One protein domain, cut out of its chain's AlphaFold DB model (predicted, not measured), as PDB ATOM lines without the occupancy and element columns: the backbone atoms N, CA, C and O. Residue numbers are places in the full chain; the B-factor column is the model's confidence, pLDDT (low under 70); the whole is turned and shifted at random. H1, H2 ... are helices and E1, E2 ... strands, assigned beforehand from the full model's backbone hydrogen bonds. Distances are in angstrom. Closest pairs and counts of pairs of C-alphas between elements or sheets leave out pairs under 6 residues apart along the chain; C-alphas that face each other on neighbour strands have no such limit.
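This is residues 67 to 75 and 98 to 256 of the 394 residues of an uncharacterized protein of Pseudooceanicola antarcticus (UniProt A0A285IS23). The chain is wound in stacked turns from E4 to E9, a solenoid in which E4, E5 and E6 bend round its corners and the strands run parallel to those of the next turn. E1, E3 and the edge strand E2 continue the stack at one end, and a helical hairpin, H1 and H2, packs at the other, by E8 and E9. The printed part has 168 residues with nine named strands and then two named helices along the chain, the strands forming one branched, twisted sheet, mostly parallel, with E2 and E3 antiparallel. The class is mixed, helices and strands. The whole is compact, with a radius of gyration of the C-alphas of 16.0 A and spans of 53 by 39 by 24 A.

E5, residues 140 to 155, is the longest strand by residues and bends by 154 degrees at residue 150. E4, residues 126 to 137, is 17.0 A long and bends by 132 degrees at residue 133; E6, residues 158 to 165, is 18.8 A long and bends by 68 degrees at residue 161. E7 is residues 171 to 175, E8 residues 178 to 184, 17.2 A long, and E9 residues 192 to 196. E1, residues 68 to 72, begins with C-alpha 68 at (-106.281, 52.845, -48.983); E2 is residues 102 to 105 and E3 residues 112 to 115. H1, residues 222 to 234, is 18.6 A long, and H2, residues 238 to 255, is 25.8 A long, ending with C-alpha 255 at (-78.444, 39.986, -52.165).

E4 lies on one side of E5, with N 127 and O 143 at 2.8 A. On the other side of E5 lie E6, beside residues 140 to 147, with N 144 and O 161 at 2.8 A, and E7, beside residues 150 to 155, with N 154 and O 173 at 2.8 A. E8 is the parallel neighbour of E6, with N 162 and O 181 at 2.8 A; E9 is that of E7, with N 174 and O 194 at 2.8 A. E1, with N 69 and O 126 at 3.3 A, and E3, with N 114 and O 135 at 3.0 A, lie on one side of E4. E2 and E3 form a hairpin, with N 104 and O 113 at 3.3 A. H1 is on the sheet at a height of 8.9 A, over E8 and only just over E9, on which 3 of its C-alphas fall. It runs across the strands, at 69 degrees to E8 on the local plane; their closest C-alphas, of Asp 183 and Ala 224, are 4.9 A apart. H2 only grazes the sheet; its closest C-alphas to E9 are those of Leu 240 and Val 195, 7.5 A apart. H1 and H2 touch as a helical hairpin, opposite ways at a shallow tilt of 17 degrees, the closest C-alphas being those of His 229 and Ala 241, 4.7 A. Each O i to N i+4 pair is within hydrogen-bond range in H1, and 12 of 14 in H2.

The C-alphas farthest apart, of Gly 107 and Ala 256, are 53.5 A apart. Residues 76 to 97 are cut out, with 22.5 A between C-alphas 75 and 98. The link from E9 to H1, residues 197 to 221, is long. The mean pLDDT of the printed part is 75.6; residues 67 to 75, 98 to 124 and 202 to 219 are under 70.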
ATOM      1  N   VAL A  67    -104.778  55.230 -52.792       42.34
ATOM      2  CA  VAL A  67    -106.084  54.967 -52.166       42.34
ATOM      3  C   VAL A  67    -105.995  53.733 -51.267       42.34
ATOM      4  O   VAL A  67    -105.936  52.599 -51.751       42.34
ATOM      5  N   ARG A  68    -106.054  53.934 -49.945       41.31
ATOM      6  CA  ARG A  68    -106.281  52.845 -48.983       41.31
ATOM      7  C   ARG A  68    -107.763  52.492 -48.923       41.31
ATOM      8  O   ARG A  68    -108.575  53.263 -48.419       41.31
ATOM      9  N   LEU A  69    -108.118  51.298 -49.397       47.78
ATOM     10  CA  LEU A  69    -109.478  50.772 -49.286       47.78
ATOM     11  C   LEU A  69    -109.576  49.864 -48.059       47.78
ATOM     12  O   LEU A  69    -109.141  48.709 -48.067       47.78
ATOM     13  N   GLN A  70    -110.182  50.379 -46.990       44.00
ATOM     14  CA  GLN A  70    -110.585  49.555 -45.857       44.00
ATOM     15  C   GLN A  70    -111.993  49.011 -46.119       44.00
ATOM     16  O   GLN A  70    -112.980  49.735 -46.014       44.00
ATOM     17  N   LEU A  71    -112.077  47.733 -46.489       49.06
ATOM     18  CA  LEU A  71    -113.330  47.027 -46.754       49.06
ATOM     19  C   LEU A  71    -113.582  46.039 -45.612       49.06
ATOM     20  O   LEU A  71    -113.032  44.938 -45.571       49.06
ATOM     21  N   SER A  72    -114.425  46.430 -44.661       34.47
ATOM     22  CA  SER A  72    -114.940  45.511 -43.645       34.47
ATOM     23  C   SER A  72    -116.183  44.808 -44.185       34.47
ATOM     24  O   SER A  72    -117.271  45.381 -44.173       34.47
ATOM     25  N   VAL A  73    -116.040  43.566 -44.648       42.75
ATOM     26  CA  VAL A  73    -117.197  42.718 -44.968       42.75
ATOM     27  C   VAL A  73    -117.620  42.010 -43.684       42.75
ATOM     28  O   VAL A  73    -117.218  40.884 -43.398       42.75
ATOM     29  N   LEU A  74    -118.403  42.714 -42.867       36.28
ATOM     30  CA  LEU A  74    -119.156  42.104 -41.778       36.28
ATOM     31  C   LEU A  74    -120.347  41.389 -42.412       36.28
ATOM     32  O   LEU A  74    -121.284  42.020 -42.883       36.28
ATOM     33  N   GLY A  75    -120.257  40.067 -42.508       33.56
ATOM     34  CA  GLY A  75    -121.379  39.254 -42.947       33.56
ATOM     35  C   GLY A  75    -122.421  39.162 -41.844       33.56
ATOM     36  O   GLY A  75    -122.408  38.168 -41.131       33.56
ATOM     37  N   LEU A  98    -112.782  50.351 -62.297       33.38
ATOM     38  CA  LEU A  98    -113.722  49.630 -61.430       33.38
ATOM     39  C   LEU A  98    -114.992  49.062 -62.079       33.38
ATOM     40  O   LEU A  98    -115.999  49.746 -62.233       33.38
ATOM     41  N   GLU A  99    -114.967  47.749 -62.318       34.31
ATOM     42  CA  GLU A  99    -116.183  46.934 -62.375       34.31
ATOM     43  C   GLU A  99    -116.660  46.593 -60.951       34.31
ATOM     44  O   GLU A  99    -115.869  46.433 -60.018       34.31
ATOM     45  N   SER A 100    -117.981  46.558 -60.796       33.00
ATOM     46  CA  SER A 100    -118.738  46.448 -59.548       33.00
ATOM     47  C   SER A 100    -118.530  45.137 -58.780       33.00
ATOM     48  O   SER A 100    -118.330  44.073 -59.358       33.00
ATOM     49  N   PHE A 101    -118.676  45.213 -57.454       36.41
ATOM     50  CA  PHE A 101    -118.701  44.072 -56.539       36.41
ATOM     51  C   PHE A 101    -119.972  43.231 -56.719       36.41
ATOM     52  O   PHE A 101    -121.071  43.778 -56.748       36.41
ATOM     53  N   ALA A 102    -119.840  41.904 -56.703       35.72
ATOM     54  CA  ALA A 102    -120.957  40.995 -56.459       35.72
ATOM     55  C   ALA A 102    -120.629  40.107 -55.251       35.72
ATOM     56  O   ALA A 102    -119.715  39.280 -55.296       35.72
ATOM     57  N   VAL A 103    -121.369  40.281 -54.153       43.78
ATOM     58  CA  VAL A 103    -121.380  39.321 -53.042       43.78
ATOM     59  C   VAL A 103    -122.456  38.293 -53.361       43.78
ATOM     60  O   VAL A 103    -123.641  38.511 -53.125       43.78
ATOM     61  N   THR A 104    -122.059  37.167 -53.945       41.19
ATOM     62  CA  THR A 104    -122.995  36.079 -54.254       41.19
ATOM     63  C   THR A 104    -123.089  35.116 -53.077       41.19
ATOM     64  O   THR A 104    -122.109  34.453 -52.731       41.19
ATOM     65  N   ARG A 105    -124.279  34.998 -52.476       39.09
ATOM     66  CA  ARG A 105    -124.600  33.970 -51.475       39.09
ATOM     67  C   ARG A 105    -125.163  32.747 -52.202       39.09
ATOM     68  O   ARG A 105    -126.207  32.842 -52.844       39.09
ATOM     69  N   ARG A 106    -124.482  31.598 -52.140       39.22
ATOM     70  CA  ARG A 106    -124.999  30.344 -52.717       39.22
ATOM     71  C   ARG A 106    -125.857  29.643 -51.663       39.22
ATOM     72  O   ARG A 106    -125.369  29.339 -50.580       39.22
ATOM     73  N   GLY A 107    -127.143  29.450 -51.956       37.59
ATOM     74  CA  GLY A 107    -128.094  28.816 -51.040       37.59
ATOM     75  C   GLY A 107    -127.628  27.426 -50.589       37.59
ATOM     76  O   GLY A 107    -127.176  26.645 -51.417       37.59
ATOM     77  N   SER A 108    -127.781  27.176 -49.282       36.78
ATOM     78  CA  SER A 108    -127.384  26.022 -48.447       36.78
ATOM     79  C   SER A 108    -126.056  26.115 -47.684       36.78
ATOM     80  O   SER A 108    -125.991  25.555 -46.595       36.78
ATOM     81  N   ASP A 109    -125.062  26.883 -48.142       45.12
ATOM     82  CA  ASP A 109    -123.805  27.088 -47.402       45.12
ATOM     83  C   ASP A 109    -123.671  28.544 -46.942       45.12
ATOM     84  O   ASP A 109    -123.754  29.485 -47.730       45.12
ATOM     85  N   ARG A 110    -123.442  28.756 -45.639       53.81
ATOM     86  CA  ARG A 110    -123.214  30.081 -45.023       53.81
ATOM     87  C   ARG A 110    -121.839  30.674 -45.395       53.81
ATOM     88  O   ARG A 110    -121.119  31.137 -44.519       53.81
ATOM     89  N   GLN A 111    -121.453  30.632 -46.667       50.16
ATOM     90  CA  GLN A 111    -120.183  31.164 -47.161       50.16
ATOM     91  C   GLN A 111    -120.437  32.398 -48.028       50.16
ATOM     92  O   GLN A 111    -121.185  32.344 -49.005       50.16
ATOM     93  N   ALA A 112    -119.810  33.517 -47.666       59.25
ATOM     94  CA  ALA A 112    -119.773  34.700 -48.516       59.25
ATOM     95  C   ALA A 112    -118.692  34.504 -49.588       59.25
ATOM     96  O   ALA A 112    -117.526  34.261 -49.259       59.25
ATOM     97  N   ALA A 113    -119.074  34.592 -50.863       56.16
ATOM     98  CA  ALA A 113    -118.133  34.602 -51.974       56.16
ATOM     99  C   ALA A 113    -117.975  36.032 -52.498       56.16
ATOM    100  O   ALA A 113    -118.963  36.654 -52.888       56.16
ATOM    101  N   ILE A 114    -116.739  36.534 -52.518       66.94
ATOM    102  CA  ILE A 114    -116.387  37.795 -53.180       66.94
ATOM    103  C   ILE A 114    -115.709  37.423 -54.497       66.94
ATOM    104  O   ILE A 114    -114.667  36.761 -54.490       66.94
ATOM    105  N   GLN A 115    -116.321  37.815 -55.614       63.22
ATOM    106  CA  GLN A 115    -115.819  37.553 -56.965       63.22
ATOM    107  C   GLN A 115    -115.535  38.865 -57.703       63.22
ATOM    108  O   GLN A 115    -116.233  39.858 -57.501       63.22
ATOM    109  N   GLY A 116    -114.532  38.845 -58.586       52.91
ATOM    110  CA  GLY A 116    -114.418  39.830 -59.667       52.91
ATOM    111  C   GLY A 116    -113.709  41.148 -59.343       52.91
ATOM    112  O   GLY A 116    -113.843  42.094 -60.113       52.91
ATOM    113  N   LEU A 117    -112.917  41.247 -58.266       55.22
ATOM    114  CA  LEU A 117    -112.127  42.463 -58.028       55.22
ATOM    115  C   LEU A 117    -110.937  42.533 -58.998       55.22
ATOM    116  O   LEU A 117    -109.831  42.071 -58.706       55.22
ATOM    117  N   ASN A 118    -111.170  43.122 -60.164       49.69
ATOM    118  CA  ASN A 118    -110.161  43.341 -61.188       49.69
ATOM    119  C   ASN A 118    -109.738  44.813 -61.162       49.69
ATOM    120  O   ASN A 118    -110.245  45.633 -61.927       49.69
ATOM    121  N   VAL A 119    -108.822  45.174 -60.258       53.19
ATOM    122  CA  VAL A 119    -108.307  46.546 -60.249       53.19
ATOM    123  C   VAL A 119    -107.255  46.689 -61.342       53.19
ATOM    124  O   VAL A 119    -106.234  45.995 -61.357       53.19
ATOM    125  N   ALA A 120    -107.532  47.567 -62.307       42.22
ATOM    126  CA  ALA A 120    -106.627  47.871 -63.406       42.22
ATOM    127  C   ALA A 120    -105.361  48.550 -62.858       42.22
ATOM    128  O   ALA A 120    -105.335  49.754 -62.630       42.22
ATOM    129  N   GLY A 121    -104.322  47.745 -62.634       53.84
ATOM    130  CA  GLY A 121    -103.066  48.169 -62.023       53.84
ATOM    131  C   GLY A 121    -102.829  47.448 -60.700       53.84
ATOM    132  O   GLY A 121    -103.184  47.942 -59.637       53.84
ATOM    133  N   LEU A 122    -102.147  46.299 -60.760       51.81
ATOM    134  CA  LEU A 122    -101.664  45.550 -59.585       51.81
ATOM    135  C   LEU A 122    -100.739  46.377 -58.669       51.81
ATOM    136  O   LEU A 122    -100.414  45.942 -57.573       51.81
ATOM    137  N   ALA A 123    -100.296  47.545 -59.135       54.66
ATOM    138  CA  ALA A 123     -99.192  48.318 -58.599       54.66
ATOM    139  C   ALA A 123     -99.574  49.378 -57.541       54.66
ATOM    140  O   ALA A 123     -98.736  50.219 -57.264       54.66
ATOM    141  N   ALA A 124    -100.793  49.427 -56.987       60.53
ATOM    142  CA  ALA A 124    -101.110  50.471 -55.985       60.53
ATOM    143  C   ALA A 124    -102.214  50.138 -54.968       60.53
ATOM    144  O   ALA A 124    -102.452  50.911 -54.049       60.53
ATOM    145  N   VAL A 125    -102.916  49.013 -55.111       75.06
ATOM    146  CA  VAL A 125    -104.103  48.759 -54.283       75.06
ATOM    147  C   VAL A 125    -103.714  48.026 -53.014       75.06
ATOM    148  O   VAL A 125    -103.366  46.843 -53.067       75.06
ATOM    149  N   GLU A 126    -103.826  48.719 -51.885       82.94
ATOM    150  CA  GLU A 126    -103.831  48.120 -50.554       82.94
ATOM    151  C   GLU A 126    -105.280  47.846 -50.134       82.94
ATOM    152  O   GLU A 126    -106.106  48.758 -50.059       82.94
ATOM    153  N   ALA A 127    -105.591  46.580 -49.862       85.81
ATOM    154  CA  ALA A 127    -106.878  46.154 -49.340       85.81
ATOM    155  C   ALA A 127    -106.681  45.469 -47.989       85.81
ATOM    156  O   ALA A 127    -105.931  44.500 -47.876       85.81
ATOM    157  N   SER A 128    -107.403  45.941 -46.978       87.31
ATOM    158  CA  SER A 128    -107.499  45.273 -45.680       87.31
ATOM    159  C   SER A 128    -108.873  44.633 -45.573       87.31
ATOM    160  O   SER A 128    -109.872  45.346 -45.475       87.31
ATOM    161  N   LEU A 129    -108.924  43.300 -45.622       86.50
ATOM    162  CA  LEU A 129    -110.165  42.533 -45.590       86.50
ATOM    163  C   LEU A 129    -110.274  41.762 -44.282       86.50
ATOM    164  O   LEU A 129    -109.441  40.906 -43.977       86.50
ATOM    165  N   ARG A 130    -111.353  42.025 -43.544       86.62
ATOM    166  CA  ARG A 130    -111.780  41.166 -42.441       86.62
ATOM    167  C   ARG A 130    -112.809  40.176 -42.971       86.62
ATOM    168  O   ARG A 130    -113.898  40.588 -43.359       86.62
ATOM    169  N   VAL A 131    -112.447  38.896 -43.038       84.31
ATOM    170  CA  VAL A 131    -113.270  37.842 -43.653       84.31
ATOM    171  C   VAL A 131    -113.604  36.786 -42.612       84.31
ATOM    172  O   VAL A 131    -112.713  36.203 -41.998       84.31
ATOM    173  N   ARG A 132    -114.897  36.500 -42.440       86.06
ATOM    174  CA  ARG A 132    -115.380  35.393 -41.612       86.06
ATOM    175  C   ARG A 132    -115.986  34.323 -42.514       86.06
ATOM    176  O   ARG A 132    -116.986  34.598 -43.164       86.06
ATOM    177  N   ASN A 133    -115.399  33.124 -42.553       87.19
ATOM    178  CA  ASN A 133    -115.882  31.994 -43.370       87.19
ATOM    179  C   ASN A 133    -116.196  32.365 -44.839       87.19
ATOM    180  O   ASN A 133    -117.343  32.275 -45.284       87.19
ATOM    181  N   GLY A 134    -115.185  32.807 -45.588       89.00
ATOM    182  CA  GLY A 134    -115.370  33.358 -46.935       89.00
ATOM    183  C   GLY A 134    -114.473  32.740 -48.001       89.00
ATOM    184  O   GLY A 134    -113.393  32.219 -47.712       89.00
ATOM    185  N   VAL A 135    -114.927  32.835 -49.251       91.19
ATOM    186  CA  VAL A 135    -114.158  32.454 -50.440       91.19
ATOM    187  C   VAL A 135    -113.911  33.699 -51.286       91.19
ATOM    188  O   VAL A 135    -114.841  34.360 -51.740       91.19
ATOM    189  N   LEU A 136    -112.645  34.019 -51.500       92.62
ATOM    190  CA  LEU A 136    -112.180  35.101 -52.351       92.62
ATOM    191  C   LEU A 136    -111.716  34.498 -53.677       92.62
ATOM    192  O   LEU A 136    -110.784  33.694 -53.673       92.62
ATOM    193  N   ARG A 137    -112.362  34.857 -54.794       93.06
ATOM    194  CA  ARG A 137    -112.034  34.312 -56.121       93.06
ATOM    195  C   ARG A 137    -111.607  35.385 -57.104       93.06
ATOM    196  O   ARG A 137    -112.186  36.471 -57.124       93.06
ATOM    197  N   ASP A 138    -110.623  35.043 -57.934       90.31
ATOM    198  CA  ASP A 138    -110.202  35.822 -59.106       90.31
ATOM    199  C   ASP A 138    -109.830  37.283 -58.777       90.31
ATOM    200  O   ASP A 138    -109.970  38.189 -59.601       90.31
ATOM    201  N   LEU A 139    -109.345  37.529 -57.553       87.25
ATOM    202  CA  LEU A 139    -108.955  38.864 -57.099       87.25
ATOM    203  C   LEU A 139    -107.597  39.258 -57.675       87.25
ATOM    204  O   LEU A 139    -106.658  38.462 -57.632       87.25
ATOM    205  N   LYS A 140    -107.454  40.510 -58.119       86.81
ATOM    206  CA  LYS A 140    -106.161  41.105 -58.486       86.81
ATOM    207  C   LYS A 140    -105.862  42.303 -57.595       86.81
ATOM    208  O   LYS A 140    -106.462  43.361 -57.767       86.81
ATOM    209  N   ILE A 141    -104.955  42.130 -56.634       87.75
ATOM    210  CA  ILE A 141    -104.668  43.125 -55.586       87.75
ATOM    211  C   ILE A 141    -103.154  43.283 -55.422       87.75
ATOM    212  O   ILE A 141    -102.412  42.304 -55.492       87.75
ATOM    213  N   GLY A 142    -102.689  44.513 -55.190       84.44
ATOM    214  CA  GLY A 142    -101.286  44.793 -54.883       84.44
ATOM    215  C   GLY A 142    -100.896  44.233 -53.521       84.44
ATOM    216  O   GLY A 142    -100.138  43.270 -53.452       84.44
ATOM    217  N   THR A 143    -101.479  44.765 -52.451       88.56
ATOM    218  CA  THR A 143    -101.286  44.274 -51.082       88.56
ATOM    219  C   THR A 143    -102.628  43.877 -50.485       88.56
ATOM    220  O   THR A 143    -103.551  44.685 -50.446       88.56
ATOM    221  N   LEU A 144    -102.746  42.637 -50.017       91.94
ATOM    222  CA  LEU A 144    -103.916  42.145 -49.300       91.94
ATOM    223  C   LEU A 144    -103.525  41.841 -47.856       91.94
ATOM    224  O   LEU A 144    -102.775  40.898 -47.619       91.94
ATOM    225  N   THR A 145    -104.063  42.600 -46.908       92.38
ATOM    226  CA  THR A 145    -103.980  42.285 -45.481       92.38
ATOM    227  C   THR A 145    -105.240  41.541 -45.075       92.38
ATOM    228  O   THR A 145    -106.350  42.071 -45.167       92.38
ATOM    229  N   LEU A 146    -105.075  40.289 -44.668       91.06
ATOM    230  CA  LEU A 146    -106.171  39.385 -44.368       91.06
ATOM    231  C   LEU A 146    -106.299  39.214 -42.857       91.06
ATOM    232  O   LEU A 146    -105.396  38.677 -42.221       91.06
ATOM    233  N   PHE A 147    -107.444  39.642 -42.323       88.62
ATOM    234  CA  PHE A 147    -107.867  39.424 -40.942       88.62
ATOM    235  C   PHE A 147    -108.974  38.366 -40.958       88.62
ATOM    236  O   PHE A 147    -110.136  38.658 -41.252       88.62
ATOM    237  N   GLY A 148    -108.610  37.104 -40.762       76.50
ATOM    238  CA  GLY A 148    -109.529  35.983 -40.953       76.50
ATOM    239  C   GLY A 148    -110.086  35.443 -39.643       76.50
ATOM    240  O   GLY A 148    -109.305  35.159 -38.753       76.50
ATOM    241  N   PHE A 149    -111.393  35.181 -39.574       77.69
ATOM    242  CA  PHE A 149    -111.993  34.316 -38.548       77.69
ATOM    243  C   PHE A 149    -112.595  33.070 -39.216       77.69
ATOM    244  O   PHE A 149    -113.379  33.180 -40.164       77.69
ATOM    245  N   GLY A 150    -112.273  31.873 -38.720       88.12
ATOM    246  CA  GLY A 150    -112.743  30.616 -39.319       88.12
ATOM    247  C   GLY A 150    -112.032  30.275 -40.635       88.12
ATOM    248  O   GLY A 150    -110.829  30.474 -40.750       88.12
ATOM    249  N   THR A 151    -112.728  29.729 -41.634       90.31
ATOM    250  CA  THR A 151    -112.082  29.262 -42.876       90.31
ATOM    251  C   THR A 151    -112.064  30.349 -43.952       90.31
ATOM    252  O   THR A 151    -113.118  30.779 -44.415       90.31
ATOM    253  N   VAL A 152    -110.883  30.757 -44.422       93.06
ATOM    254  CA  VAL A 152    -110.746  31.717 -45.528       93.06
ATOM    255  C   VAL A 152    -110.081  31.045 -46.720       93.06
ATOM    256  O   VAL A 152    -108.960  30.553 -46.622       93.06
ATOM    257  N   ARG A 153    -110.771  31.011 -47.864       94.19
ATOM    258  CA  ARG A 153    -110.259  30.393 -49.094       94.19
ATOM    259  C   ARG A 153    -109.922  31.458 -50.128       94.19
ATOM    260  O   ARG A 153    -110.775  32.271 -50.454       94.19
ATOM    261  N   LEU A 154    -108.703  31.445 -50.652       94.69
ATOM    262  CA  LEU A 154    -108.262  32.272 -51.776       94.69
ATOM    263  C   LEU A 154    -108.153  31.371 -53.008       94.69
ATOM    264  O   LEU A 154    -107.346  30.446 -52.994       94.69
ATOM    265  N   GLU A 155    -108.931  31.609 -54.061       95.19
ATOM    266  CA  GLU A 155    -108.931  30.773 -55.268       95.19
ATOM    267  C   GLU A 155    -108.620  31.610 -56.519       95.19
ATOM    268  O   GLU A 155    -109.298  32.591 -56.808       95.19
ATOM    269  N   ASN A 156    -107.584  31.227 -57.272       92.94
ATOM    270  CA  ASN A 156    -107.158  31.882 -58.523       92.94
ATOM    271  C   ASN A 156    -106.828  33.386 -58.407       92.94
ATOM    272  O   ASN A 156    -106.886  34.127 -59.385       92.94
ATOM    273  N   CYS A 157    -106.420  33.846 -57.224       92.12
ATOM    274  CA  CYS A 157    -106.074  35.249 -57.002       92.12
ATOM    275  C   CYS A 157    -104.663  35.599 -57.516       92.12
ATOM    276  O   CYS A 157    -103.721  34.809 -57.411       92.12
ATOM    277  N   VAL A 158    -104.493  36.822 -58.019       90.19
ATOM    278  CA  VAL A 158    -103.199  37.445 -58.313       90.19
ATOM    279  C   VAL A 158    -102.924  38.511 -57.256       90.19
ATOM    280  O   VAL A 158    -103.486  39.601 -57.304       90.19
ATOM    281  N   ILE A 159    -102.074  38.193 -56.286       90.81
ATOM    282  CA  ILE A 159    -101.774  39.076 -55.154       90.81
ATOM    283  C   ILE A 159    -100.294  39.454 -55.204       90.81
ATOM    284  O   ILE A 159     -99.434  38.591 -55.370       90.81
ATOM    285  N   GLY A 160     -99.967  40.735 -55.057       87.38
ATOM    286  CA  GLY A 160     -98.579  41.150 -54.861       87.38
ATOM    287  C   GLY A 160     -98.065  40.654 -53.509       87.38
ATOM    288  O   GLY A 160     -97.365  39.645 -53.436       87.38
ATOM    289  N   ARG A 161     -98.454  41.323 -52.427       89.88
ATOM    290  CA  ARG A 161     -98.105  40.977 -51.048       89.88
ATOM    291  C   ARG A 161     -99.347  40.538 -50.279       89.88
ATOM    292  O   ARG A 161    -100.266  41.324 -50.095       89.88
ATOM    293  N   LEU A 162     -99.371  39.299 -49.808       92.62
ATOM    294  CA  LEU A 162    -100.382  38.804 -48.879       92.62
ATOM    295  C   LEU A 162     -99.827  38.911 -47.458       92.62
ATOM    296  O   LEU A 162     -98.878  38.203 -47.135       92.62
ATOM    297  N   ILE A 163    -100.400  39.781 -46.633       92.94
ATOM    298  CA  ILE A 163    -100.086  39.891 -45.208       92.94
ATOM    299  C   ILE A 163    -101.176  39.150 -44.448       92.94
ATOM    300  O   ILE A 163    -102.353  39.491 -44.552       92.94
ATOM    301  N   ILE A 164    -100.795  38.125 -43.697       92.25
ATOM    302  CA  ILE A 164    -101.730  37.370 -42.874       92.25
ATOM    303  C   ILE A 164    -101.575  37.834 -41.429       92.25
ATOM    304  O   ILE A 164    -100.562  37.545 -40.792       92.25
ATOM    305  N   SER A 165    -102.588  38.548 -40.938       89.31
ATOM    306  CA  SER A 165    -102.698  38.969 -39.544       89.31
ATOM    307  C   SER A 165    -103.728  38.069 -38.862       89.31
ATOM    308  O   SER A 165    -104.882  37.960 -39.293       89.31
ATOM    309  N   GLY A 166    -103.271  37.295 -37.881       72.88
ATOM    310  CA  GLY A 166    -104.067  36.239 -37.267       72.88
ATOM    311  C   GLY A 166    -104.821  36.737 -36.044       72.88
ATOM    312  O   GLY A 166    -104.250  36.733 -34.963       72.88
ATOM    313  N   ASP A 167    -106.106  37.054 -36.200       77.44
ATOM    314  CA  ASP A 167    -107.061  37.161 -35.092       77.44
ATOM    315  C   ASP A 167    -108.007  35.949 -35.139       77.44
ATOM    316  O   ASP A 167    -108.735  35.765 -36.107       77.44
ATOM    317  N   GLY A 168    -108.044  35.112 -34.097       78.12
ATOM    318  CA  GLY A 168    -109.098  34.094 -33.951       78.12
ATOM    319  C   GLY A 168    -108.902  32.758 -34.685       78.12
ATOM    320  O   GLY A 168    -109.896  32.109 -35.019       78.12
ATOM    321  N   ASN A 169    -107.657  32.305 -34.879       87.62
ATOM    322  CA  ASN A 169    -107.317  30.948 -35.341       87.62
ATOM    323  C   ASN A 169    -107.960  30.532 -36.677       87.62
ATOM    324  O   ASN A 169    -108.584  29.468 -36.735       87.62
ATOM    325  N   PRO A 170    -107.814  31.315 -37.766       90.62
ATOM    326  CA  PRO A 170    -108.378  30.926 -39.045       90.62
ATOM    327  C   PRO A 170    -107.665  29.723 -39.676       90.62
ATOM    328  O   PRO A 170    -106.477  29.479 -39.451       90.62
ATOM    329  N   ASP A 171    -108.413  29.013 -40.517       92.00
ATOM    330  CA  ASP A 171    -107.927  28.016 -41.470       92.00
ATOM    331  C   ASP A 171    -107.855  28.676 -42.854       92.00
ATOM    332  O   ASP A 171    -108.884  28.960 -43.473       92.00
ATOM    333  N   ILE A 172    -106.648  28.970 -43.338       93.00
ATOM    334  CA  ILE A 172    -106.436  29.701 -44.591       93.00
ATOM    335  C   ILE A 172    -106.026  28.719 -45.682       93.00
ATOM    336  O   ILE A 172    -105.038  28.004 -45.557       93.00
ATOM    337  N   VAL A 173    -106.771  28.699 -46.783       94.56
ATOM    338  CA  VAL A 173    -106.530  27.787 -47.905       94.56
ATOM    339  C   VAL A 173    -106.332  28.603 -49.172       94.56
ATOM    340  O   VAL A 173    -107.249  29.273 -49.635       94.56
ATOM    341  N   ILE A 174    -105.143  28.541 -49.756       94.88
ATOM    342  CA  ILE A 174    -104.779  29.266 -50.971       94.88
ATOM    343  C   ILE A 174    -104.644  28.263 -52.116       94.88
ATOM    344  O   ILE A 174    -103.780  27.384 -52.082       94.88
ATOM    345  N   ARG A 175    -105.504  28.385 -53.131       94.69
ATOM    346  CA  ARG A 175    -105.585  27.479 -54.281       94.69
ATOM    347  C   ARG A 175    -105.415  28.226 -55.594       94.69
ATOM    348  O   ARG A 175    -106.247  29.044 -55.967       94.69
ATOM    349  N   GLY A 176    -104.372  27.883 -56.341       91.38
ATOM    350  CA  GLY A 176    -104.132  28.470 -57.658       91.38
ATOM    351  C   GLY A 176    -103.732  29.948 -57.610       91.38
ATOM    352  O   GLY A 176    -103.532  30.539 -56.550       91.38
ATOM    353  N   GLY A 177    -103.598  30.552 -58.789       91.19
ATOM    354  CA  GLY A 177    -103.228  31.959 -58.922       91.19
ATOM    355  C   GLY A 177    -101.731  32.240 -58.753       91.19
ATOM    356  O   GLY A 177    -100.875  31.357 -58.868       91.19
ATOM    357  N   ARG A 178    -101.401  33.514 -58.528       89.88
ATOM    358  CA  ARG A 178    -100.022  34.014 -58.454       89.88
ATOM    359  C   ARG A 178     -99.880  34.945 -57.261       89.88
ATOM    360  O   ARG A 178    -100.498  36.000 -57.238       89.88
ATOM    361  N   ILE A 179     -99.020  34.588 -56.313       90.44
ATOM    362  CA  ILE A 179     -98.693  35.444 -55.169       90.44
ATOM    363  C   ILE A 179     -97.216  35.824 -55.256       90.44
ATOM    364  O   ILE A 179     -96.379  34.943 -55.448       90.44
ATOM    365  N   LEU A 180     -96.866  37.110 -55.182       86.62
ATOM    366  CA  LEU A 180     -95.449  37.508 -55.230       86.62
ATOM    367  C   LEU A 180     -94.767  37.282 -53.876       86.62
ATOM    368  O   LEU A 180     -93.664  36.741 -53.840       86.62
ATOM    369  N   MET A 181     -95.430  37.650 -52.780       88.56
ATOM    370  CA  MET A 181     -94.907  37.531 -51.422       88.56
ATOM    371  C   MET A 181     -96.021  37.183 -50.433       88.56
ATOM    372  O   MET A 181     -97.101  37.766 -50.484       88.56
ATOM    373  N   ILE A 182     -95.743  36.247 -49.528       91.56
ATOM    374  CA  ILE A 182     -96.590  35.947 -48.372       91.56
ATOM    375  C   ILE A 182     -95.795  36.362 -47.144       91.56
ATOM    376  O   ILE A 182     -94.658  35.925 -46.967       91.56
ATOM    377  N   ASP A 183     -96.387  37.223 -46.333       91.62
ATOM    378  CA  ASP A 183     -95.842  37.683 -45.072       91.62
ATOM    379  C   ASP A 183     -96.801  37.293 -43.957       91.62
ATOM    380  O   ASP A 183     -98.024  37.388 -44.095       91.62
ATOM    381  N   VAL A 184     -96.228  36.818 -42.866       91.06
ATOM    382  CA  VAL A 184     -96.967  36.382 -41.693       91.06
ATOM    383  C   VAL A 184     -96.450  37.207 -40.529       91.06
ATOM    384  O   VAL A 184     -95.235  37.358 -40.354       91.06
ATOM    385  N   GLU A 185     -97.386  37.795 -39.792       90.19
ATOM    386  CA  GLU A 185     -97.095  38.581 -38.594       90.19
ATOM    387  C   GLU A 185     -96.379  37.728 -37.530       90.19
ATOM    388  O   GLU A 185     -96.388  36.506 -37.632       90.19
ATOM    389  N   GLU A 186     -95.690  38.343 -36.562       80.56
ATOM    390  CA  GLU A 186     -94.779  37.615 -35.657       80.56
ATOM    391  C   GLU A 186     -95.487  36.605 -34.739       80.56
ATOM    392  O   GLU A 186     -94.924  35.540 -34.510       80.56
ATOM    393  N   ASP A 187     -96.739  36.866 -34.341       79.38
ATOM    394  CA  ASP A 187     -97.557  35.960 -33.516       79.38
ATOM    395  C   ASP A 187     -98.917  35.658 -34.169       79.38
ATOM    396  O   ASP A 187     -99.991  36.033 -33.678       79.38
ATOM    397  N   PRO A 188     -98.916  34.971 -35.318       77.81
ATOM    398  CA  PRO A 188    -100.120  34.734 -36.078       77.81
ATOM    399  C   PRO A 188    -100.906  33.616 -35.388       77.81
ATOM    400  O   PRO A 188    -100.537  32.437 -35.415       77.81
ATOM    401  N   HIS A 189    -102.042  33.962 -34.792       86.88
ATOM    402  CA  HIS A 189    -102.964  32.971 -34.254       86.88
ATOM    403  C   HIS A 189    -103.708  32.334 -35.429       86.88
ATOM    404  O   HIS A 189    -104.868  32.643 -35.651       86.88
ATOM    405  N   ILE A 190    -103.015  31.530 -36.246       88.50
ATOM    406  CA  ILE A 190    -103.525  30.798 -37.415       88.50
ATOM    407  C   ILE A 190    -103.500  29.310 -37.083       88.50
ATOM    408  O   ILE A 190    -102.500  28.777 -36.581       88.50
ATOM    409  N   ARG A 191    -104.598  28.619 -37.382       90.12
ATOM    410  CA  ARG A 191    -104.714  27.182 -37.141       90.12
ATOM    411  C   ARG A 191    -104.011  26.378 -38.231       90.12
ATOM    412  O   ARG A 191    -103.185  25.532 -37.901       90.12
ATOM    413  N   SER A 192    -104.304  26.665 -39.497       91.25
ATOM    414  CA  SER A 192    -103.676  26.015 -40.652       91.25
ATOM    415  C   SER A 192    -103.525  26.976 -41.838       91.25
ATOM    416  O   SER A 192    -104.326  27.896 -42.012       91.25
ATOM    417  N   LEU A 193    -102.483  26.769 -42.647       92.50
ATOM    418  CA  LEU A 193    -102.232  27.499 -43.892       92.50
ATOM    419  C   LEU A 193    -101.891  26.490 -44.987       92.50
ATOM    420  O   LEU A 193    -100.770  25.996 -45.063       92.50
ATOM    421  N   GLU A 194    -102.854  26.189 -45.848       92.94
ATOM    422  CA  GLU A 194    -102.641  25.309 -46.991       92.94
ATOM    423  C   GLU A 194    -102.323  26.149 -48.232       92.94
ATOM    424  O   GLU A 194    -103.145  26.951 -48.674       92.94
ATOM    425  N   VAL A 195    -101.144  25.955 -48.831       91.81
ATOM    426  CA  VAL A 195    -100.754  26.616 -50.087       91.81
ATOM    427  C   VAL A 195    -100.622  25.570 -51.192       91.81
ATOM    428  O   VAL A 195     -99.664  24.795 -51.234       91.81
ATOM    429  N   SER A 196    -101.584  25.560 -52.114       90.31
ATOM    430  CA  SER A 196    -101.726  24.533 -53.149       90.31
ATOM    431  C   SER A 196    -101.848  25.163 -54.542       90.31
ATOM    432  O   SER A 196    -102.727  25.973 -54.810       90.31
ATOM    433  N   GLY A 197    -100.956  24.801 -55.470       86.06
ATOM    434  CA  GLY A 197    -101.022  25.273 -56.865       86.06
ATOM    435  C   GLY A 197    -100.745  26.770 -57.076       86.06
ATOM    436  O   GLY A 197    -100.986  27.278 -58.165       86.06
ATOM    437  N   VAL A 198    -100.241  27.479 -56.064       88.50
ATOM    438  CA  VAL A 198     -99.913  28.909 -56.153       88.50
ATOM    439  C   VAL A 198     -98.554  29.098 -56.816       88.50
ATOM    440  O   VAL A 198     -97.544  28.549 -56.369       88.50
ATOM    441  N   HIS A 199     -98.496  29.922 -57.860       86.50
ATOM    442  CA  HIS A 199     -97.230  30.291 -58.478       86.50
ATOM    443  C   HIS A 199     -96.567  31.445 -57.710       86.50
ATOM    444  O   HIS A 199     -96.912  32.615 -57.904       86.50
ATOM    445  N   ILE A 200     -95.569  31.127 -56.882       82.56
ATOM    446  CA  ILE A 200     -94.749  32.133 -56.193       82.56
ATOM    447  C   ILE A 200     -93.644  32.621 -57.131       82.56
ATOM    448  O   ILE A 200     -92.747  31.865 -57.521       82.56
ATOM    449  N   SER A 201     -93.718  33.892 -57.532       76.69
ATOM    450  CA  SER A 201     -92.762  34.481 -58.478       76.69
ATOM    451  C   SER A 201     -91.357  34.538 -57.874       76.69
ATOM    452  O   SER A 201     -91.132  35.213 -56.879       76.69
ATOM    453  N   LYS A 202     -90.390  33.854 -58.499       67.00
ATOM    454  CA  LYS A 202     -88.978  33.819 -58.054       67.00
ATOM    455  C   LYS A 202     -88.122  34.959 -58.597       67.00
ATOM    456  O   LYS A 202     -86.989  35.143 -58.161       67.00
ATOM    457  N   ARG A 203     -88.618  35.662 -59.615       60.56
ATOM    458  CA  ARG A 203     -87.913  36.780 -60.235       60.56
ATOM    459  C   ARG A 203     -88.593  38.083 -59.821       60.56
ATOM    460  O   ARG A 203     -89.823  38.149 -59.953       60.56
ATOM    461  N   PRO A 204     -87.835  39.111 -59.400       54.00
ATOM    462  CA  PRO A 204     -88.303  40.475 -59.616       54.00
ATOM    463  C   PRO A 204     -88.565  40.598 -61.126       54.00
ATOM    464  O   PRO A 204     -87.755  40.106 -61.914       54.00
ATOM    465  N   MET A 205     -89.736  41.096 -61.546       48.38
ATOM    466  CA  MET A 205     -90.075  41.193 -62.976       48.38
ATOM    467  C   MET A 205     -88.923  41.885 -63.713       48.38
ATOM    468  O   MET A 205     -88.617  43.039 -63.457       48.38
ATOM    469  N   ALA A 206     -88.237  41.138 -64.581       40.16
ATOM    470  CA  ALA A 206     -86.940  41.508 -65.150       40.16
ATOM    471  C   ALA A 206     -87.038  42.549 -66.283       40.16
ATOM    472  O   ALA A 206     -86.113  42.699 -67.074       40.16
ATOM    473  N   SER A 207     -88.157  43.258 -66.378       41.00
ATOM    474  CA  SER A 207     -88.419  44.262 -67.400       41.00
ATOM    475  C   SER A 207     -88.926  45.532 -66.717       41.00
ATOM    476  O   SER A 207     -90.097  45.571 -66.350       41.00
ATOM    477  N   GLN A 208     -88.044  46.542 -66.612       38.44
ATOM    478  CA  GLN A 208     -88.289  47.941 -66.177       38.44
ATOM    479  C   GLN A 208     -88.431  48.193 -64.658       38.44
ATOM    480  O   GLN A 208     -88.839  47.290 -63.930       38.44
ATOM    481  N   PRO A 209     -88.233  49.436 -64.164       41.75
ATOM    482  CA  PRO A 209     -87.219  50.471 -64.434       41.75
ATOM    483  C   PRO A 209     -86.023  50.290 -63.458       41.75
ATOM    484  O   PRO A 209     -85.838  49.194 -62.923       41.75
ATOM    485  N   SER A 210     -85.166  51.304 -63.265       52.56
ATOM    486  CA  SER A 210     -84.002  51.257 -62.362       52.56
ATOM    487  C   SER A 210     -84.382  50.757 -60.953       52.56
ATOM    488  O   SER A 210     -85.513  50.898 -60.491       52.56
ATOM    489  N   LYS A 211     -83.420  50.148 -60.246       51.25
ATOM    490  CA  LYS A 211     -83.579  49.582 -58.889       51.25
ATOM    491  C   LYS A 211     -84.160  50.561 -57.846       51.25
ATOM    492  O   LYS A 211     -84.557  50.113 -56.769       51.25
ATOM    493  N   GLU A 212     -84.174  51.858 -58.141       55.22
ATOM    494  CA  GLU A 212     -84.596  52.927 -57.233       55.22
ATOM    495  C   GLU A 212     -86.110  53.181 -57.248       55.22
ATOM    496  O   GLU A 212     -86.655  53.455 -56.184       55.22
ATOM    497  N   ASP A 213     -86.811  52.932 -58.360       54.56
ATOM    498  CA  ASP A 213     -88.238  53.294 -58.500       54.56
ATOM    499  C   ASP A 213     -89.220  52.167 -58.158       54.56
ATOM    500  O   ASP A 213     -90.436  52.310 -58.301       54.56
ATOM    501  N   TRP A 214     -88.724  51.008 -57.722       52.47
ATOM    502  CA  TRP A 214     -89.616  49.933 -57.306       52.47
ATOM    503  C   TRP A 214     -90.305  50.323 -55.999       52.47
ATOM    504  O   TRP A 214     -89.594  50.537 -55.007       52.47
ATOM    505  N   PRO A 215     -91.654  50.337 -55.949       56.28
ATOM    506  CA  PRO A 215     -92.352  50.532 -54.695       56.28
ATOM    507  C   PRO A 215     -91.812  49.547 -53.654       56.28
ATOM    508  O   PRO A 215     -91.665  48.354 -53.932       56.28
ATOM    509  N   VAL A 216     -91.487  50.047 -52.459       56.53
ATOM    510  CA  VAL A 216     -90.812  49.284 -51.390       56.53
ATOM    511  C   VAL A 216     -91.516  47.952 -51.101       56.53
ATOM    512  O   VAL A 216     -90.859  46.953 -50.821       56.53
ATOM    513  N   TRP A 217     -92.839  47.907 -51.250       53.72
ATOM    514  CA  TRP A 217     -93.680  46.737 -51.002       53.72
ATOM    515  C   TRP A 217     -93.595  45.633 -52.078       53.72
ATOM    516  O   TRP A 217     -94.020  44.507 -51.821       53.72
ATOM    517  N   LEU A 218     -93.010  45.914 -53.248       60.91
ATOM    518  CA  LEU A 218     -92.737  44.940 -54.316       60.91
ATOM    519  C   LEU A 218     -91.330  44.323 -54.212       60.91
ATOM    520  O   LEU A 218     -90.979  43.423 -54.982       60.91
ATOM    521  N   ARG A 219     -90.510  44.788 -53.260       65.88
ATOM    522  CA  ARG A 219     -89.197  44.203 -52.982       65.88
ATOM    523  C   ARG A 219     -89.395  42.869 -52.265       65.88
ATOM    524  O   ARG A 219     -89.903  42.823 -51.151       65.88
ATOM    525  N   LEU A 220     -88.964  41.783 -52.906       71.88
ATOM    526  CA  LEU A 220     -88.926  40.453 -52.297       71.88
ATOM    527  C   LEU A 220     -88.087  40.497 -51.014       71.88
ATOM    528  O   LEU A 220     -86.868  40.711 -51.060       71.88
ATOM    529  N   ASP A 221     -88.742  40.291 -49.875       80.56
ATOM    530  CA  ASP A 221     -88.076  40.291 -48.583       80.56
ATOM    531  C   ASP A 221     -87.736  38.867 -48.132       80.56
ATOM    532  O   ASP A 221     -88.591  37.990 -48.003       80.56
ATOM    533  N   ALA A 222     -86.452  38.639 -47.864       85.00
ATOM    534  CA  ALA A 222     -85.973  37.375 -47.321       85.00
ATOM    535  C   ALA A 222     -86.467  37.165 -45.880       85.00
ATOM    536  O   ALA A 222     -86.582  36.023 -45.431       85.00
ATOM    537  N   VAL A 223     -86.771  38.252 -45.158       89.06
ATOM    538  CA  VAL A 223     -87.287  38.192 -43.787       89.06
ATOM    539  C   VAL A 223     -88.692  37.592 -43.765       89.06
ATOM    540  O   VAL A 223     -88.923  36.686 -42.968       89.06
ATOM    541  N   ALA A 224     -89.583  37.994 -44.678       87.56
ATOM    542  CA  ALA A 224     -90.935  37.437 -44.787       87.56
ATOM    543  C   ALA A 224     -90.906  35.910 -45.000       87.56
ATOM    544  O   ALA A 224     -91.513  35.154 -44.240       87.56
ATOM    545  N   PHE A 225     -90.090  35.423 -45.947       90.81
ATOM    546  CA  PHE A 225     -89.919  33.977 -46.160       90.81
ATOM    547  C   PHE A 225     -89.317  33.256 -44.947       90.81
ATOM    548  O   PHE A 225     -89.651  32.100 -44.694       90.81
ATOM    549  N   ARG A 226     -88.440  33.918 -44.182       91.69
ATOM    550  CA  ARG A 226     -87.853  33.359 -42.957       91.69
ATOM    551  C   ARG A 226     -88.884  33.241 -41.832       91.69
ATOM    552  O   ARG A 226     -88.875  32.225 -41.142       91.69
ATOM    553  N   ARG A 227     -89.758  34.238 -41.657       92.12
ATOM    554  CA  ARG A 227     -90.863  34.183 -40.682       92.12
ATOM    555  C   ARG A 227     -91.838  33.074 -41.040       92.12
ATOM    556  O   ARG A 227     -92.075  32.194 -40.223       92.12
ATOM    557  N   LEU A 228     -92.281  33.034 -42.296       90.81
ATOM    558  CA  LEU A 228     -93.177  31.987 -42.782       90.81
ATOM    559  C   LEU A 228     -92.549  30.585 -42.672       90.81
ATOM    560  O   LEU A 228     -93.240  29.618 -42.370       90.81
ATOM    561  N   HIS A 229     -91.230  30.464 -42.865       93.38
ATOM    562  CA  HIS A 229     -90.506  29.215 -42.624       93.38
ATOM    563  C   HIS A 229     -90.533  28.784 -41.150       93.38
ATOM    564  O   HIS A 229     -90.792  27.612 -40.890       93.38
ATOM    565  N   ARG A 230     -90.270  29.699 -40.205       93.12
ATOM    566  CA  ARG A 230     -90.329  29.408 -38.759       93.12
ATOM    567  C   ARG A 230     -91.737  29.009 -38.334       93.12
ATOM    568  O   ARG A 230     -91.903  27.948 -37.749       93.12
ATOM    569  N   TRP A 231     -92.734  29.782 -38.754       92.88
ATOM    570  CA  TRP A 231     -94.138  29.477 -38.507       92.88
ATOM    571  C   TRP A 231     -94.518  28.076 -39.012       92.88
ATOM    572  O   TRP A 231     -95.112  27.282 -38.289       92.88
ATOM    573  N   ALA A 232     -94.114  27.723 -40.237       91.69
ATOM    574  CA  ALA A 232     -94.387  26.400 -40.795       91.69
ATOM    575  C   ALA A 232     -93.674  25.273 -40.026       91.69
ATOM    576  O   ALA A 232     -94.217  24.178 -39.914       91.69
ATOM    577  N   GLN A 233     -92.476  25.524 -39.482       92.44
ATOM    578  CA  GLN A 233     -91.780  24.564 -38.617       92.44
ATOM    579  C   GLN A 233     -92.499  24.363 -37.283       92.44
ATOM    580  O   GLN A 233     -92.634  23.223 -36.851       92.44
ATOM    581  N   GLU A 234     -92.973  25.441 -36.658       92.25
ATOM    582  CA  GLU A 234     -93.739  25.396 -35.405       92.25
ATOM    583  C   GLU A 234     -95.074  24.660 -35.568       92.25
ATOM    584  O   GLU A 234     -95.538  24.003 -34.641       92.25
ATOM    585  N   LYS A 235     -95.680  24.735 -36.759       90.38
ATOM    586  CA  LYS A 235     -96.911  24.012 -37.120       90.38
ATOM    587  C   LYS A 235     -96.671  22.614 -37.689       90.38
ATOM    588  O   LYS A 235     -97.621  21.989 -38.149       90.38
ATOM    589  N   GLU A 236     -95.424  22.147 -37.695       90.75
ATOM    590  CA  GLU A 236     -95.023  20.840 -38.231       90.75
ATOM    591  C   GLU A 236     -95.361  20.634 -39.729       90.75
ATOM    592  O   GLU A 236     -95.326  19.514 -40.241       90.75
ATOM    593  N   ASP A 237     -95.600  21.710 -40.493       89.50
ATOM    594  CA  ASP A 237     -95.783  21.647 -41.947       89.50
ATOM    595  C   ASP A 237     -94.421  21.650 -42.658       89.50
ATOM    596  O   ASP A 237     -93.908  22.665 -43.151       89.50
ATOM    597  N   ALA A 238     -93.818  20.462 -42.732       88.31
ATOM    598  CA  ALA A 238     -92.537  20.257 -43.399       88.31
ATOM    599  C   ALA A 238     -92.567  20.681 -44.879       88.31
ATOM    600  O   ALA A 238     -91.583  21.224 -45.395       88.31
ATOM    601  N   LYS A 239     -93.688  20.470 -45.582       88.31
ATOM    602  CA  LYS A 239     -93.803  20.761 -47.017       88.31
ATOM    603  C   LYS A 239     -93.707  22.262 -47.265       88.31
ATOM    604  O   LYS A 239     -92.889  22.687 -48.090       88.31
ATOM    605  N   LEU A 240     -94.493  23.053 -46.535       89.50
ATOM    606  CA  LEU A 240     -94.468  24.508 -46.631       89.50
ATOM    607  C   LEU A 240     -93.123  25.061 -46.157       89.50
ATOM    608  O   LEU A 240     -92.501  25.858 -46.865       89.50
ATOM    609  N   ALA A 241     -92.607  24.571 -45.026       91.25
ATOM    610  CA  ALA A 241     -91.311  24.989 -44.503       91.25
ATOM    611  C   ALA A 241     -90.193  24.795 -45.545       91.25
ATOM    612  O   ALA A 241     -89.380  25.698 -45.769       91.25
ATOM    613  N   HIS A 242     -90.158  23.653 -46.234       88.88
ATOM    614  CA  HIS A 242     -89.152  23.384 -47.263       88.88
ATOM    615  C   HIS A 242     -89.288  24.278 -48.490       88.88
ATOM    616  O   HIS A 242     -88.272  24.780 -48.984       88.88
ATOM    617  N   GLN A 243     -90.513  24.514 -48.961       90.00
ATOM    618  CA  GLN A 243     -90.757  25.439 -50.065       90.00
ATOM    619  C   GLN A 243     -90.268  26.847 -49.717       90.00
ATOM    620  O   GLN A 243     -89.502  27.436 -50.483       90.00
ATOM    621  N   MET A 244     -90.617  27.347 -48.530       91.62
ATOM    622  CA  MET A 244     -90.264  28.703 -48.109       91.62
ATOM    623  C   MET A 244     -88.770  28.879 -47.883       91.62
ATOM    624  O   MET A 244     -88.214  29.895 -48.293       91.62
ATOM    625  N   ARG A 245     -88.071  27.861 -47.368       91.44
ATOM    626  CA  ARG A 245     -86.604  27.893 -47.291       91.44
ATOM    627  C   ARG A 245     -85.954  27.969 -48.674       91.44
ATOM    628  O   ARG A 245     -84.980  28.697 -48.849       91.44
ATOM    629  N   GLY A 246     -86.478  27.233 -49.656       89.94
ATOM    630  CA  GLY A 246     -85.992  27.296 -51.037       89.94
ATOM    631  C   GLY A 246     -86.222  28.668 -51.678       89.94
ATOM    632  O   GLY A 246     -85.338  29.183 -52.361       89.94
ATOM    633  N   HIS A 247     -87.380  29.283 -51.418       89.50
ATOM    634  CA  HIS A 247     -87.678  30.645 -51.862       89.50
ATOM    635  C   HIS A 247     -86.790  31.684 -51.175       89.50
ATOM    636  O   HIS A 247     -86.212  32.522 -51.867       89.50
ATOM    637  N   GLN A 248     -86.584  31.573 -49.862       91.19
ATOM    638  CA  GLN A 248     -85.666  32.428 -49.115       91.19
ATOM    639  C   GLN A 248     -84.261  32.417 -49.739       91.19
ATOM    640  O   GLN A 248     -83.743  33.473 -50.081       91.19
ATOM    641  N   LEU A 249     -83.685  31.231 -49.978       90.69
ATOM    642  CA  LEU A 249     -82.351  31.094 -50.582       90.69
ATOM    643  C   LEU A 249     -82.278  31.687 -51.997       90.69
ATOM    644  O   LEU A 249     -81.249  32.229 -52.393       90.69
ATOM    645  N   SER A 250     -83.376  31.617 -52.756       88.56
ATOM    646  CA  SER A 250     -83.447  32.245 -54.078       88.56
ATOM    647  C   SER A 250     -83.485  33.773 -54.020       88.56
ATOM    648  O   SER A 250     -83.012  34.418 -54.949       88.56
ATOM    649  N   VAL A 251     -84.014  34.359 -52.940       87.69
ATOM    650  CA  VAL A 251     -83.964  35.809 -52.700       87.69
ATOM    651  C   VAL A 251     -82.579  36.213 -52.195       87.69
ATOM    652  O   VAL A 251     -82.009  37.179 -52.702       87.69
ATOM    653  N   ASP A 252     -82.014  35.441 -51.262       88.12
ATOM    654  CA  ASP A 252     -80.670  35.657 -50.713       88.12
ATOM    655  C   ASP A 252     -79.609  35.642 -51.831       88.12
ATOM    656  O   ASP A 252     -78.719  36.486 -51.838       88.12
ATOM    657  N   TYR A 253     -79.774  34.805 -52.866       88.75
ATOM    658  CA  TYR A 253     -78.930  34.795 -54.072       88.75
ATOM    659  C   TYR A 253     -78.722  36.173 -54.720       88.75
ATOM    660  O   TYR A 253     -77.613  36.503 -55.149       88.75
ATOM    661  N   TYR A 254     -79.776  36.989 -54.796       84.69
ATOM    662  CA  TYR A 254     -79.700  38.314 -55.413       84.69
ATOM    663  C   TYR A 254     -79.065  39.365 -54.496       84.69
ATOM    664  O   TYR A 254     -78.605  40.396 -54.991       84.69
ATOM    665  N   LYS A 255     -79.048  39.113 -53.182       86.44
ATOM    666  CA  LYS A 255     -78.444  39.986 -52.165       86.44
ATOM    667  C   LYS A 255     -76.997  39.597 -51.841       86.44
ATOM    668  O   LYS A 255     -76.246  40.449 -51.390       86.44
ATOM    669  N   ALA A 256     -76.621  38.349 -52.106       89.56
ATOM    670  CA  ALA A 256     -75.321  37.778 -51.791       89.56
ATOM    671  C   ALA A 256     -74.158  38.425 -52.561       89.56
ATOM    672  O   ALA A 256     -74.287  38.801 -53.742       89.56
TER     673      ALA A 256